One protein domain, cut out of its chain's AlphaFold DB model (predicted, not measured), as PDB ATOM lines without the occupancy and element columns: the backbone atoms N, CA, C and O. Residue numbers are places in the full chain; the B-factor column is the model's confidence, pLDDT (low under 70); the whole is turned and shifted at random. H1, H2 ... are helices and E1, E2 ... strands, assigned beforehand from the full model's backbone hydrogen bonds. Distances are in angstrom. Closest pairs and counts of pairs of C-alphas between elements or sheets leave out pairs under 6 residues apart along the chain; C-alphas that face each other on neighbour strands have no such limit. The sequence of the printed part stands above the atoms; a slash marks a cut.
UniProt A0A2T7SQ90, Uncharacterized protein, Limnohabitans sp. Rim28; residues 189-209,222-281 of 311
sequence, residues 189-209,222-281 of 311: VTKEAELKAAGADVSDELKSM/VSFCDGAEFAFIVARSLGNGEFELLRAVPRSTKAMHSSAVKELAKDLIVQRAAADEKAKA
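What this domain is: This is residues 189 to 209 and 222 to 281 of the 311 residues of an uncharacterized protein of Limnohabitans sp. Rim28 (UniProt A0A2T7SQ90). Helices H1 and H2 cross as an X, and beyond the first residues of H2 strands E1 and E2 form an antiparallel hairpin; residues 273 to 281 of H2 stick out. The 81 printed residues hold H1, E1, E2 and H2 in that order, class mixed, helices and strands. The whole is loose, with a radius of gyration of the C-alphas of 15.3 A and spans of 46 by 33 by 22 A.

How they stand to each other: H1, residues 189 to 208, touches H2, residues 254 to 281, with residues 195 to 203 alone; the closest C-alphas, of Gly 199 and Ala 265, are 4.9 A apart. Their lines are about perpendicular, 77 degrees. E1, residues 233 to 239, and E2, residues 242 to 248, form a hairpin at 161 degrees, with N 236 and O 244 within hydrogen-bond range at 2.8 A. E1 and H2 are apart. In H1 and H2 every O i to N i+4 pair is within hydrogen-bond range.

Where its parts are: H1, 28.8 A long, begins at C-alpha 189 (-1.013, 18.419, -38.052). E1 measures 17.3 A and E2 17.4 A. H2, 40.2 A, ends at C-alpha 281 (-9.668, 0.263, -16.990).

The domain as a whole: Residues 210 to 221 are not printed, a gap of 20.4 A between C-alphas 209 and 222. No printed residue is under 70 in pLDDT.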
ATOM      1  N   VAL A 189      -0.916  17.154 -38.787       79.62
ATOM      2  CA  VAL A 189      -1.013  18.419 -38.052       79.62
ATOM      3  C   VAL A 189      -1.257  18.163 -36.568       79.62
ATOM      4  O   VAL A 189      -0.571  18.763 -35.744       79.62
ATOM      5  N   THR A 190      -2.152  17.240 -36.214       83.81
ATOM      6  CA  THR A 190      -2.418  16.870 -34.819       83.81
ATOM      7  C   THR A 190      -1.201  16.235 -34.166       83.81
ATOM      8  O   THR A 190      -0.812  16.690 -33.099       83.81
ATOM      9  N   LYS A 191      -0.520  15.284 -34.821       86.75
ATOM     10  CA  LYS A 191       0.727  14.698 -34.288       86.75
ATOM     11  C   LYS A 191       1.842  15.731 -34.120       86.75
ATOM     12  O   LYS A 191       2.594  15.678 -33.151       86.75
ATOM     13  N   GLU A 192       1.980  16.667 -35.060       87.06
ATOM     14  CA  GLU A 192       2.970  17.747 -34.971       87.06
ATOM     15  C   GLU A 192       2.629  18.720 -33.828       87.06
ATOM     16  O   GLU A 192       3.522  19.123 -33.080       87.06
ATOM     17  N   ALA A 193       1.348  19.053 -33.652       89.75
ATOM     18  CA  ALA A 193       0.863  19.901 -32.568       89.75
ATOM     19  C   ALA A 193       1.002  19.229 -31.193       89.75
ATOM     20  O   ALA A 193       1.490  19.863 -30.262       89.75
ATOM     21  N   GLU A 194       0.647  17.950 -31.081       93.56
ATOM     22  CA  GLU A 194       0.784  17.148 -29.864       93.56
ATOM     23  C   GLU A 194       2.255  17.020 -29.455       93.56
ATOM     24  O   GLU A 194       2.606  17.299 -28.310       93.56
ATOM     25  N   LEU A 195       3.143  16.709 -30.406       93.88
ATOM     26  CA  LEU A 195       4.580  16.645 -30.142       93.88
ATOM     27  C   LEU A 195       5.153  18.000 -29.719       93.88
ATOM     28  O   LEU A 195       6.040  18.058 -28.868       93.88
ATOM     29  N   LYS A 196       4.659  19.097 -30.300       93.62
ATOM     30  CA  LYS A 196       5.063  20.449 -29.909       93.62
ATOM     31  C   LYS A 196       4.581  20.795 -28.498       93.62
ATOM     32  O   LYS A 196       5.364  21.356 -27.739       93.62
ATOM     33  N   ALA A 197       3.334  20.468 -28.160       94.56
ATOM     34  CA  ALA A 197       2.771  20.690 -26.830       94.56
ATOM     35  C   ALA A 197       3.531  19.878 -25.772       94.56
ATOM     36  O   ALA A 197       4.064  20.456 -24.833       94.56
ATOM     37  N   ALA A 198       3.714  18.574 -25.998       95.81
ATOM     38  CA  ALA A 198       4.513  17.721 -25.120       95.81
ATOM     39  C   ALA A 198       5.969  18.205 -25.001       95.81
ATOM     40  O   ALA A 198       6.559  18.133 -23.930       95.81
ATOM     41  N   GLY A 199       6.556  18.737 -26.078       95.81
ATOM     42  CA  GLY A 199       7.890  19.337 -26.039       95.81
ATOM     43  C   GLY A 199       7.975  20.598 -25.176       95.81
ATOM     44  O   GLY A 199       8.991  20.801 -24.513       95.81
ATOM     45  N   ALA A 200       6.929  21.429 -25.166       95.06
ATOM     46  CA  ALA A 200       6.846  22.577 -24.265       95.06
ATOM     47  C   ALA A 200       6.729  22.113 -22.807       95.06
ATOM     48  O   ALA A 200       7.541  22.532 -21.985       95.06
ATOM     49  N   ASP A 201       5.830  21.162 -22.532       95.38
ATOM     50  CA  ASP A 201       5.634  20.591 -21.196       95.38
ATOM     51  C   ASP A 201       6.938  20.006 -20.630       95.38
ATOM     52  O   ASP A 201       7.328  20.332 -19.513       95.38
ATOM     53  N   VAL A 202       7.661  19.202 -21.423       96.31
ATOM     54  CA  VAL A 202       8.967  18.641 -21.032       96.31
ATOM     55  C   VAL A 202       9.982  19.745 -20.743       96.31
ATOM     56  O   VAL A 202      10.767  19.633 -19.804       96.31
ATOM     57  N   SER A 203      10.016  20.805 -21.555       93.94
ATOM     58  CA  SER A 203      10.966  21.901 -21.344       93.94
ATOM     59  C   SER A 203      10.686  22.634 -20.030       93.94
ATOM     60  O   SER A 203      11.623  22.895 -19.274       93.94
ATOM     61  N   ASP A 204       9.418  22.914 -19.735       94.75
ATOM     62  CA  ASP A 204       8.997  23.582 -18.501       94.75
ATOM     63  C   ASP A 204       9.212  22.692 -17.268       94.75
ATOM     64  O   ASP A 204       9.694  23.156 -16.225       94.75
ATOM     65  N   GLU A 205       8.945  21.391 -17.401       94.25
ATOM     66  CA  GLU A 205       9.228  20.399 -16.369       94.25
ATOM     67  C   GLU A 205      10.728  20.361 -16.055       94.25
ATOM     68  O   GLU A 205      11.114  20.545 -14.905       94.25
ATOM     69  N   LEU A 206      11.597  20.231 -17.062       93.38
ATOM     70  CA  LEU A 206      13.049  20.186 -16.851       93.38
ATOM     71  C   LEU A 206      13.606  21.456 -16.186       93.38
ATOM     72  O   LEU A 206      14.573  21.367 -15.430       93.38
ATOM     73  N   LYS A 207      13.019  22.634 -16.440       92.56
ATOM     74  CA  LYS A 207      13.440  23.904 -15.811       92.56
ATOM     75  C   LYS A 207      13.058  24.000 -14.337       92.56
ATOM     76  O   LYS A 207      13.745  24.676 -13.574       92.56
ATOM     77  N   SER A 208      11.957  23.365 -13.952       93.31
ATOM     78  CA  SER A 208      11.419  23.399 -12.587       93.31
ATOM     79  C   SER A 208      11.755  22.145 -11.773       93.31
ATOM     80  O   SER A 208      11.588  22.138 -10.550       93.31
ATOM     81  N   MET A 209      12.256  21.094 -12.427       93.50
ATOM     82  CA  MET A 209      12.566  19.809 -11.818       93.50
ATOM     83  C   MET A 209      13.669  19.940 -10.763       93.50
ATOM     84  O   MET A 209      14.743  20.503 -10.986       93.50
ATOM     85  N   VAL A 222      31.539  23.802 -19.915       89.44
ATOM     86  CA  VAL A 222      30.421  23.730 -20.862       89.44
ATOM     87  C   VAL A 222      30.089  25.135 -21.333       89.44
ATOM     88  O   VAL A 222      29.747  26.009 -20.542       89.44
ATOM     89  N   SER A 223      30.164  25.337 -22.643       92.56
ATOM     90  CA  SER A 223      29.696  26.548 -23.313       92.56
ATOM     91  C   SER A 223      28.282  26.340 -23.851       92.56
ATOM     92  O   SER A 223      27.987  25.302 -24.449       92.56
ATOM     93  N   PHE A 224      27.408  27.325 -23.654       92.25
ATOM     94  CA  PHE A 224      26.060  27.338 -24.219       92.25
ATOM     95  C   PHE A 224      26.046  28.182 -25.491       92.25
ATOM     96  O   PHE A 224      26.543  29.309 -25.507       92.25
ATOM     97  N   CYS A 225      25.492  27.635 -26.568       90.94
ATOM     98  CA  CYS A 225      25.378  28.303 -27.861       90.94
ATOM     99  C   CYS A 225      23.929  28.280 -28.352       90.94
ATOM    100  O   CYS A 225      23.158  27.375 -28.024       90.94
ATOM    101  N   ASP A 226      23.574  29.265 -29.176       89.88
ATOM    102  CA  ASP A 226      22.289  29.341 -29.884       89.88
ATOM    103  C   ASP A 226      21.048  29.338 -28.968       89.88
ATOM    104  O   ASP A 226      19.965  28.923 -29.381       89.88
ATOM    105  N   GLY A 227      21.197  29.785 -27.716       85.56
ATOM    106  CA  GLY A 227      20.121  29.768 -26.719       85.56
ATOM    107  C   GLY A 227      19.844  28.383 -26.123       85.56
ATOM    108  O   GLY A 227      18.711  28.098 -25.748       85.56
ATOM    109  N   ALA A 228      20.842  27.493 -26.079       88.69
ATOM    110  CA  ALA A 228      20.755  26.259 -25.303       88.69
ATOM    111  C   ALA A 228      20.623  26.557 -23.801       88.69
ATOM    112  O   ALA A 228      21.333  27.414 -23.281       88.69
ATOM    113  N   GLU A 229      19.758  25.810 -23.115       87.94
ATOM    114  CA  GLU A 229      19.462  26.009 -21.684       87.94
ATOM    115  C   GLU A 229      20.001  24.874 -20.800       87.94
ATOM    116  O   GLU A 229      20.202  25.062 -19.606       87.94
ATOM    117  N   PHE A 230      20.294  23.707 -21.386       91.88
ATOM    118  CA  PHE A 230      20.747  22.521 -20.659       91.88
ATOM    119  C   PHE A 230      22.123  22.052 -21.124       91.88
ATOM    120  O   PHE A 230      22.446  22.098 -22.315       91.88
ATOM    121  N   ALA A 231      22.933  21.606 -20.163       92.00
ATOM    122  CA  ALA A 231      24.199  20.941 -20.422       92.00
ATOM    123  C   ALA A 231      23.968  19.451 -20.691       92.00
ATOM    124  O   ALA A 231      23.089  18.828 -20.099       92.00
ATOM    125  N   PHE A 232      24.797  18.866 -21.551       92.50
ATOM    126  CA  PHE A 232      24.738  17.442 -21.865       92.50
ATOM    127  C   PHE A 232      25.912  16.704 -21.237       92.50
ATOM    128  O   PHE A 232      27.056  17.152 -21.324       92.50
ATOM    129  N   ILE A 233      25.636  15.550 -20.638       92.44
ATOM    130  CA  ILE A 233      26.646  14.645 -20.089       92.44
ATOM    131  C   ILE A 233      26.575  13.342 -20.875       92.44
ATOM    132  O   ILE A 233      25.495  12.810 -21.126       92.44
ATOM    133  N   VAL A 234      27.735  12.831 -21.275       92.44
ATOM    134  CA  VAL A 234      27.840  11.491 -21.848       92.44
ATOM    135  C   VAL A 234      27.956  10.510 -20.693       92.44
ATOM    136  O   VAL A 234      28.900  10.593 -19.905       92.44
ATOM    137  N   ALA A 235      27.008   9.584 -20.611       94.19
ATOM    138  CA  ALA A 235      26.997   8.520 -19.625       94.19
ATOM    139  C   ALA A 235      26.958   7.151 -20.308       94.19
ATOM    140  O   ALA A 235      26.378   6.997 -21.385       94.19
ATOM    141  N   ARG A 236      27.572   6.154 -19.678       96.19
ATOM    142  CA  ARG A 236      27.468   4.745 -20.062       96.19
ATOM    143  C   ARG A 236      26.444   4.078 -19.151       96.19
ATOM    144  O   ARG A 236      26.587   4.133 -17.937       96.19
ATOM    145  N   SER A 237      25.413   3.470 -19.732       95.75
ATOM    146  CA  SER A 237      24.449   2.668 -18.969       95.75
ATOM    147  C   SER A 237      25.098   1.360 -18.523       95.75
ATOM    148  O   SER A 237      25.742   0.692 -19.333       95.75
ATOM    149  N   LEU A 238      24.917   1.006 -17.251       95.00
ATOM    150  CA  LEU A 238      25.329  -0.277 -16.676       95.00
ATOM    151  C   LEU A 238      24.166  -1.282 -16.581       95.00
ATOM    152  O   LEU A 238      24.384  -2.449 -16.267       95.00
ATOM    153  N   GLY A 239      22.939  -0.847 -16.886       91.50
ATOM    154  CA  GLY A 239      21.709  -1.603 -16.634       91.50
ATOM    155  C   GLY A 239      21.051  -1.224 -15.303       91.50
ATOM    156  O   GLY A 239      21.625  -0.503 -14.497       91.50
ATOM    157  N   ASN A 240      19.805  -1.665 -15.097       91.19
ATOM    158  CA  ASN A 240      19.027  -1.451 -13.860       91.19
ATOM    159  C   ASN A 240      18.863   0.015 -13.405       91.19
ATOM    160  O   ASN A 240      18.548   0.271 -12.248       91.19
ATOM    161  N   GLY A 241      19.047   0.979 -14.311       88.88
ATOM    162  CA  GLY A 241      18.975   2.409 -13.995       88.88
ATOM    163  C   GLY A 241      20.284   3.017 -13.483       88.88
ATOM    164  O   GLY A 241      20.288   4.184 -13.101       88.88
ATOM    165  N   GLU A 242      21.390   2.270 -13.503       91.81
ATOM    166  CA  GLU A 242      22.712   2.781 -13.142       91.81
ATOM    167  C   GLU A 242      23.474   3.313 -14.361       91.81
ATOM    168  O   GLU A 242      23.448   2.738 -15.456       91.81
ATOM    169  N   PHE A 243      24.180   4.427 -14.157       94.44
ATOM    170  CA  PHE A 243      24.918   5.129 -15.201       94.44
ATOM    171  C   PHE A 243      26.292   5.581 -14.704       94.44
ATOM    172  O   PHE A 243      26.402   6.273 -13.693       94.44
ATOM    173  N   GLU A 244      27.339   5.276 -15.467       94.00
ATOM    174  CA  GLU A 244      28.668   5.862 -15.282       94.00
ATOM    175  C   GLU A 244      28.764   7.173 -16.062       94.00
ATOM    176  O   GLU A 244      28.704   7.181 -17.295       94.00
ATOM    177  N   LEU A 245      28.941   8.293 -15.361       93.00
ATOM    178  CA  LEU A 245      29.129   9.596 -15.997       93.00
ATOM    179  C   LEU A 245      30.568   9.719 -16.510       93.00
ATOM    180  O   LEU A 245      31.514   9.709 -15.728       93.00
ATOM    181  N   LEU A 246      30.739   9.844 -17.827       91.44
ATOM    182  CA  LEU A 246      32.061   9.846 -18.459       91.44
ATOM    183  C   LEU A 246      32.633  11.260 -18.574       91.44
ATOM    184  O   LEU A 246      33.764  11.514 -18.169       91.44
ATOM    185  N   ARG A 247      31.871  12.184 -19.173       91.44
ATOM    186  CA  ARG A 247      32.288  13.582 -19.369       91.44
ATOM    187  C   ARG A 247      31.117  14.499 -19.695       91.44
ATOM    188  O   ARG A 247      30.144  14.072 -20.315       91.44
ATOM    189  N   ALA A 248      31.270  15.782 -19.385       93.00
ATOM    190  CA  ALA A 248      30.408  16.822 -19.932       93.00
ATOM    191  C   ALA A 248      30.735  17.079 -21.415       93.00
ATOM    192  O   ALA A 248      31.900  17.033 -21.834       93.00
ATOM    193  N   VAL A 249      29.705  17.358 -22.212       92.88
ATOM    194  CA  VAL A 249      29.855  17.836 -23.587       92.88
ATOM    195  C   VAL A 249      30.292  19.305 -23.531       92.88
ATOM    196  O   VAL A 249      29.585  20.122 -22.948       92.88
ATOM    197  N   PRO A 250      31.425  19.679 -24.150       92.44
ATOM    198  CA  PRO A 250      32.010  21.009 -23.962       92.44
ATOM    199  C   PRO A 250      31.208  22.148 -24.611       92.44
ATOM    200  O   PRO A 250      31.385  23.317 -24.265       92.44
ATOM    201  N   ARG A 251      30.331  21.831 -25.569       94.62
ATOM    202  CA  ARG A 251      29.467  22.800 -26.246       94.62
ATOM    203  C   ARG A 251      28.048  22.258 -26.362       94.62
ATOM    204  O   ARG A 251      27.817  21.302 -27.098       94.62
ATOM    205  N   SER A 252      27.113  22.908 -25.685       93.94
ATOM    206  CA  SER A 252      25.685  22.604 -25.751       93.94
ATOM    207  C   SER A 252      25.010  23.549 -26.742       93.94
ATOM    208  O   SER A 252      25.155  24.766 -26.647       93.94
ATOM    209  N   THR A 253      24.295  22.991 -27.719       94.31
ATOM    210  CA  THR A 253      23.645  23.753 -28.800       94.31
ATOM    211  C   THR A 253      22.131  23.580 -28.765       94.31
ATOM    212  O   THR A 253      21.612  22.587 -28.245       94.31
ATOM    213  N   LYS A 254      21.402  24.509 -29.394       93.19
ATOM    214  CA  LYS A 254      19.943  24.411 -29.540       93.19
ATOM    215  C   LYS A 254      19.497  23.137 -30.257       93.19
ATOM    216  O   LYS A 254      18.435  22.606 -29.940       93.19
ATOM    217  N   ALA A 255      20.293  22.627 -31.197       92.94
ATOM    218  CA  ALA A 255      19.993  21.379 -31.895       92.94
ATOM    219  C   ALA A 255      20.008  20.174 -30.941       92.94
ATOM    220  O   ALA A 255      19.104  19.341 -31.000       92.94
ATOM    221  N   MET A 256      20.980  20.113 -30.024       93.94
ATOM    222  CA  MET A 256      21.048  19.063 -29.000       93.94
ATOM    223  C   MET A 256      19.875  19.158 -28.024       93.94
ATOM    224  O   MET A 256      19.192  18.162 -27.803       93.94
ATOM    225  N   HIS A 257      19.590  20.368 -27.527       92.50
ATOM    226  CA  HIS A 257      18.414  20.644 -26.694       92.50
ATOM    227  C   HIS A 257      17.119  20.185 -27.371       92.50
ATOM    228  O   HIS A 257      16.388  19.367 -26.818       92.50
ATOM    229  N   SER A 258      16.889  20.630 -28.606       92.50
ATOM    230  CA  SER A 258      15.682  20.292 -29.368       92.50
ATOM    231  C   SER A 258      15.566  18.789 -29.618       92.50
ATOM    232  O   SER A 258      14.469  18.244 -29.562       92.50
ATOM    233  N   SER A 259      16.682  18.106 -29.893       94.69
ATOM    234  CA  SER A 259      16.678  16.659 -30.113       94.69
ATOM    235  C   SER A 259      16.349  15.887 -28.835       94.69
ATOM    236  O   SER A 259      15.543  14.965 -28.890       94.69
ATOM    237  N   ALA A 260      16.940  16.261 -27.697       95.38
ATOM    238  CA  ALA A 260      16.698  15.588 -26.424       95.38
ATOM    239  C   ALA A 260      15.262  15.805 -25.928       95.38
ATOM    240  O   ALA A 260      14.572  14.835 -25.622       95.38
ATOM    241  N   VAL A 261      14.779  17.053 -25.952       95.94
ATOM    242  CA  VAL A 261      13.382  17.381 -25.615       95.94
ATOM    243  C   VAL A 261      12.414  16.637 -26.527       95.94
ATOM    244  O   VAL A 261      11.405  16.132 -26.055       95.94
ATOM    245  N   LYS A 262      12.722  16.505 -27.823       96.19
ATOM    246  CA  LYS A 262      11.865  15.766 -28.755       96.19
ATOM    247  C   LYS A 262      11.755  14.279 -28.413       96.19
ATOM    248  O   LYS A 262      10.669  13.731 -28.564       96.19
ATOM    249  N   GLU A 263      12.839  13.617 -28.006       97.06
ATOM    250  CA  GLU A 263      12.759  12.205 -27.597       97.06
ATOM    251  C   GLU A 263      11.990  12.042 -26.282       97.06
ATOM    252  O   GLU A 263      11.114  11.184 -26.201       97.06
ATOM    253  N   LEU A 264      12.219  12.922 -25.303       96.12
ATOM    254  CA  LEU A 264      11.450  12.940 -24.053       96.12
ATOM    255  C   LEU A 264       9.961  13.231 -24.289       96.12
ATOM    256  O   LEU A 264       9.106  12.592 -23.690       96.12
ATOM    257  N   ALA A 265       9.630  14.139 -25.207       97.12
ATOM    258  CA  ALA A 265       8.248  14.463 -25.552       97.12
ATOM    259  C   ALA A 265       7.507  13.269 -26.166       97.12
ATOM    260  O   ALA A 265       6.332  13.059 -25.875       97.12
ATOM    261  N   LYS A 266       8.179  12.458 -26.995       96.19
ATOM    262  CA  LYS A 266       7.588  11.213 -27.513       96.19
ATOM    263  C   LYS A 266       7.309  10.224 -26.388       96.19
ATOM    264  O   LYS A 266       6.248   9.608 -26.393       96.19
ATOM    265  N   ASP A 267       8.249  10.074 -25.459       95.75
ATOM    266  CA  ASP A 267       8.072   9.191 -24.308       95.75
ATOM    267  C   ASP A 267       6.909   9.669 -23.429       95.75
ATOM    268  O   ASP A 267       6.021   8.887 -23.107       95.75
ATOM    269  N   LEU A 268       6.816  10.978 -23.168       95.50
ATOM    270  CA  LEU A 268       5.700  11.586 -22.444       95.50
ATOM    271  C   LEU A 268       4.344  11.315 -23.115       95.50
ATOM    272  O   LEU A 268       3.376  11.001 -22.427       95.50
ATOM    273  N   ILE A 269       4.260  11.393 -24.447       94.88
ATOM    274  CA  ILE A 269       3.033  11.051 -25.189       94.88
ATOM    275  C   ILE A 269       2.657   9.579 -24.969       94.88
ATOM    276  O   ILE A 269       1.496   9.274 -24.689       94.88
ATOM    277  N   VAL A 270       3.629   8.664 -25.041       94.88
ATOM    278  CA  VAL A 270       3.400   7.232 -24.786       94.88
ATOM    279  C   VAL A 270       2.950   6.993 -23.343       94.88
ATOM    280  O   VAL A 270       1.999   6.245 -23.112       94.88
ATOM    281  N   GLN A 271       3.584   7.653 -22.373       91.75
ATOM    282  CA  GLN A 271       3.223   7.556 -20.959       91.75
ATOM    283  C   GLN A 271       1.808   8.084 -20.690       91.75
ATOM    284  O   GLN A 271       1.049   7.427 -19.978       91.75
ATOM    285  N   ARG A 272       1.430   9.226 -21.282       91.88
ATOM    286  CA  ARG A 272       0.073   9.793 -21.186       91.88
ATOM    287  C   ARG A 272      -0.970   8.824 -21.738       91.88
ATOM    288  O   ARG A 272      -1.921   8.502 -21.035       91.88
ATOM    289  N   ALA A 273      -0.734   8.265 -22.924       90.62
ATOM    290  CA  ALA A 273      -1.632   7.271 -23.510       90.62
ATOM    291  C   ALA A 273      -1.784   6.020 -22.622       90.62
ATOM    292  O   ALA A 273      -2.894   5.537 -22.405       90.62
ATOM    293  N   ALA A 274      -0.683   5.508 -22.060       89.00
ATOM    294  CA  ALA A 274      -0.726   4.364 -21.147       89.00
ATOM    295  C   ALA A 274      -1.461   4.685 -19.829       89.00
ATOM    296  O   ALA A 274      -2.185   3.838 -19.299       89.00
ATOM    297  N   ALA A 275      -1.289   5.900 -19.300       89.44
ATOM    298  CA  ALA A 275      -1.985   6.367 -18.105       89.44
ATOM    299  C   ALA A 275      -3.495   6.503 -18.343       89.44
ATOM    300  O   ALA A 275      -4.276   6.049 -17.505       89.44
ATOM    301  N   ASP A 276      -3.901   7.039 -19.495       87.44
ATOM    302  CA  ASP A 276      -5.308   7.172 -19.880       87.44
ATOM    303  C   ASP A 276      -5.993   5.807 -20.006       87.44
ATOM    304  O   ASP A 276      -7.092   5.607 -19.483       87.44
ATOM    305  N   GLU A 277      -5.338   4.829 -20.637       87.38
ATOM    306  CA  GLU A 277      -5.865   3.463 -20.735       87.38
ATOM    307  C   GLU A 277      -5.991   2.799 -19.358       87.38
ATOM    308  O   GLU A 277      -7.015   2.184 -19.043       87.38
ATOM    309  N   LYS A 278      -4.995   2.987 -18.486       87.00
ATOM    310  CA  LYS A 278      -5.059   2.499 -17.104       87.00
ATOM    311  C   LYS A 278      -6.202   3.155 -16.324       87.00
ATOM    312  O   LYS A 278      -6.908   2.459 -15.595       87.00
ATOM    313  N   ALA A 279      -6.410   4.463 -16.481       87.06
ATOM    314  CA  ALA A 279      -7.491   5.190 -15.822       87.06
ATOM    315  C   ALA A 279      -8.874   4.700 -16.288       87.06
ATOM    316  O   ALA A 279      -9.756   4.470 -15.457       87.06
ATOM    317  N   LYS A 280      -9.054   4.454 -17.594       88.75
ATOM    318  CA  LYS A 280     -10.292   3.870 -18.144       88.75
ATOM    319  C   LYS A 280     -10.561   2.470 -17.594       88.75
ATOM    320  O   LYS A 280     -11.685   2.190 -17.179       88.75
ATOM    321  N   ALA A 281      -9.541   1.609 -17.547       84.38
ATOM    322  CA  ALA A 281      -9.668   0.263 -16.990       84.38
ATOM    323  C   ALA A 281     -10.071   0.301 -15.505       84.38
ATOM    324  O   ALA A 281     -10.997  -0.391 -15.087       84.38
TER     325      ALA A 281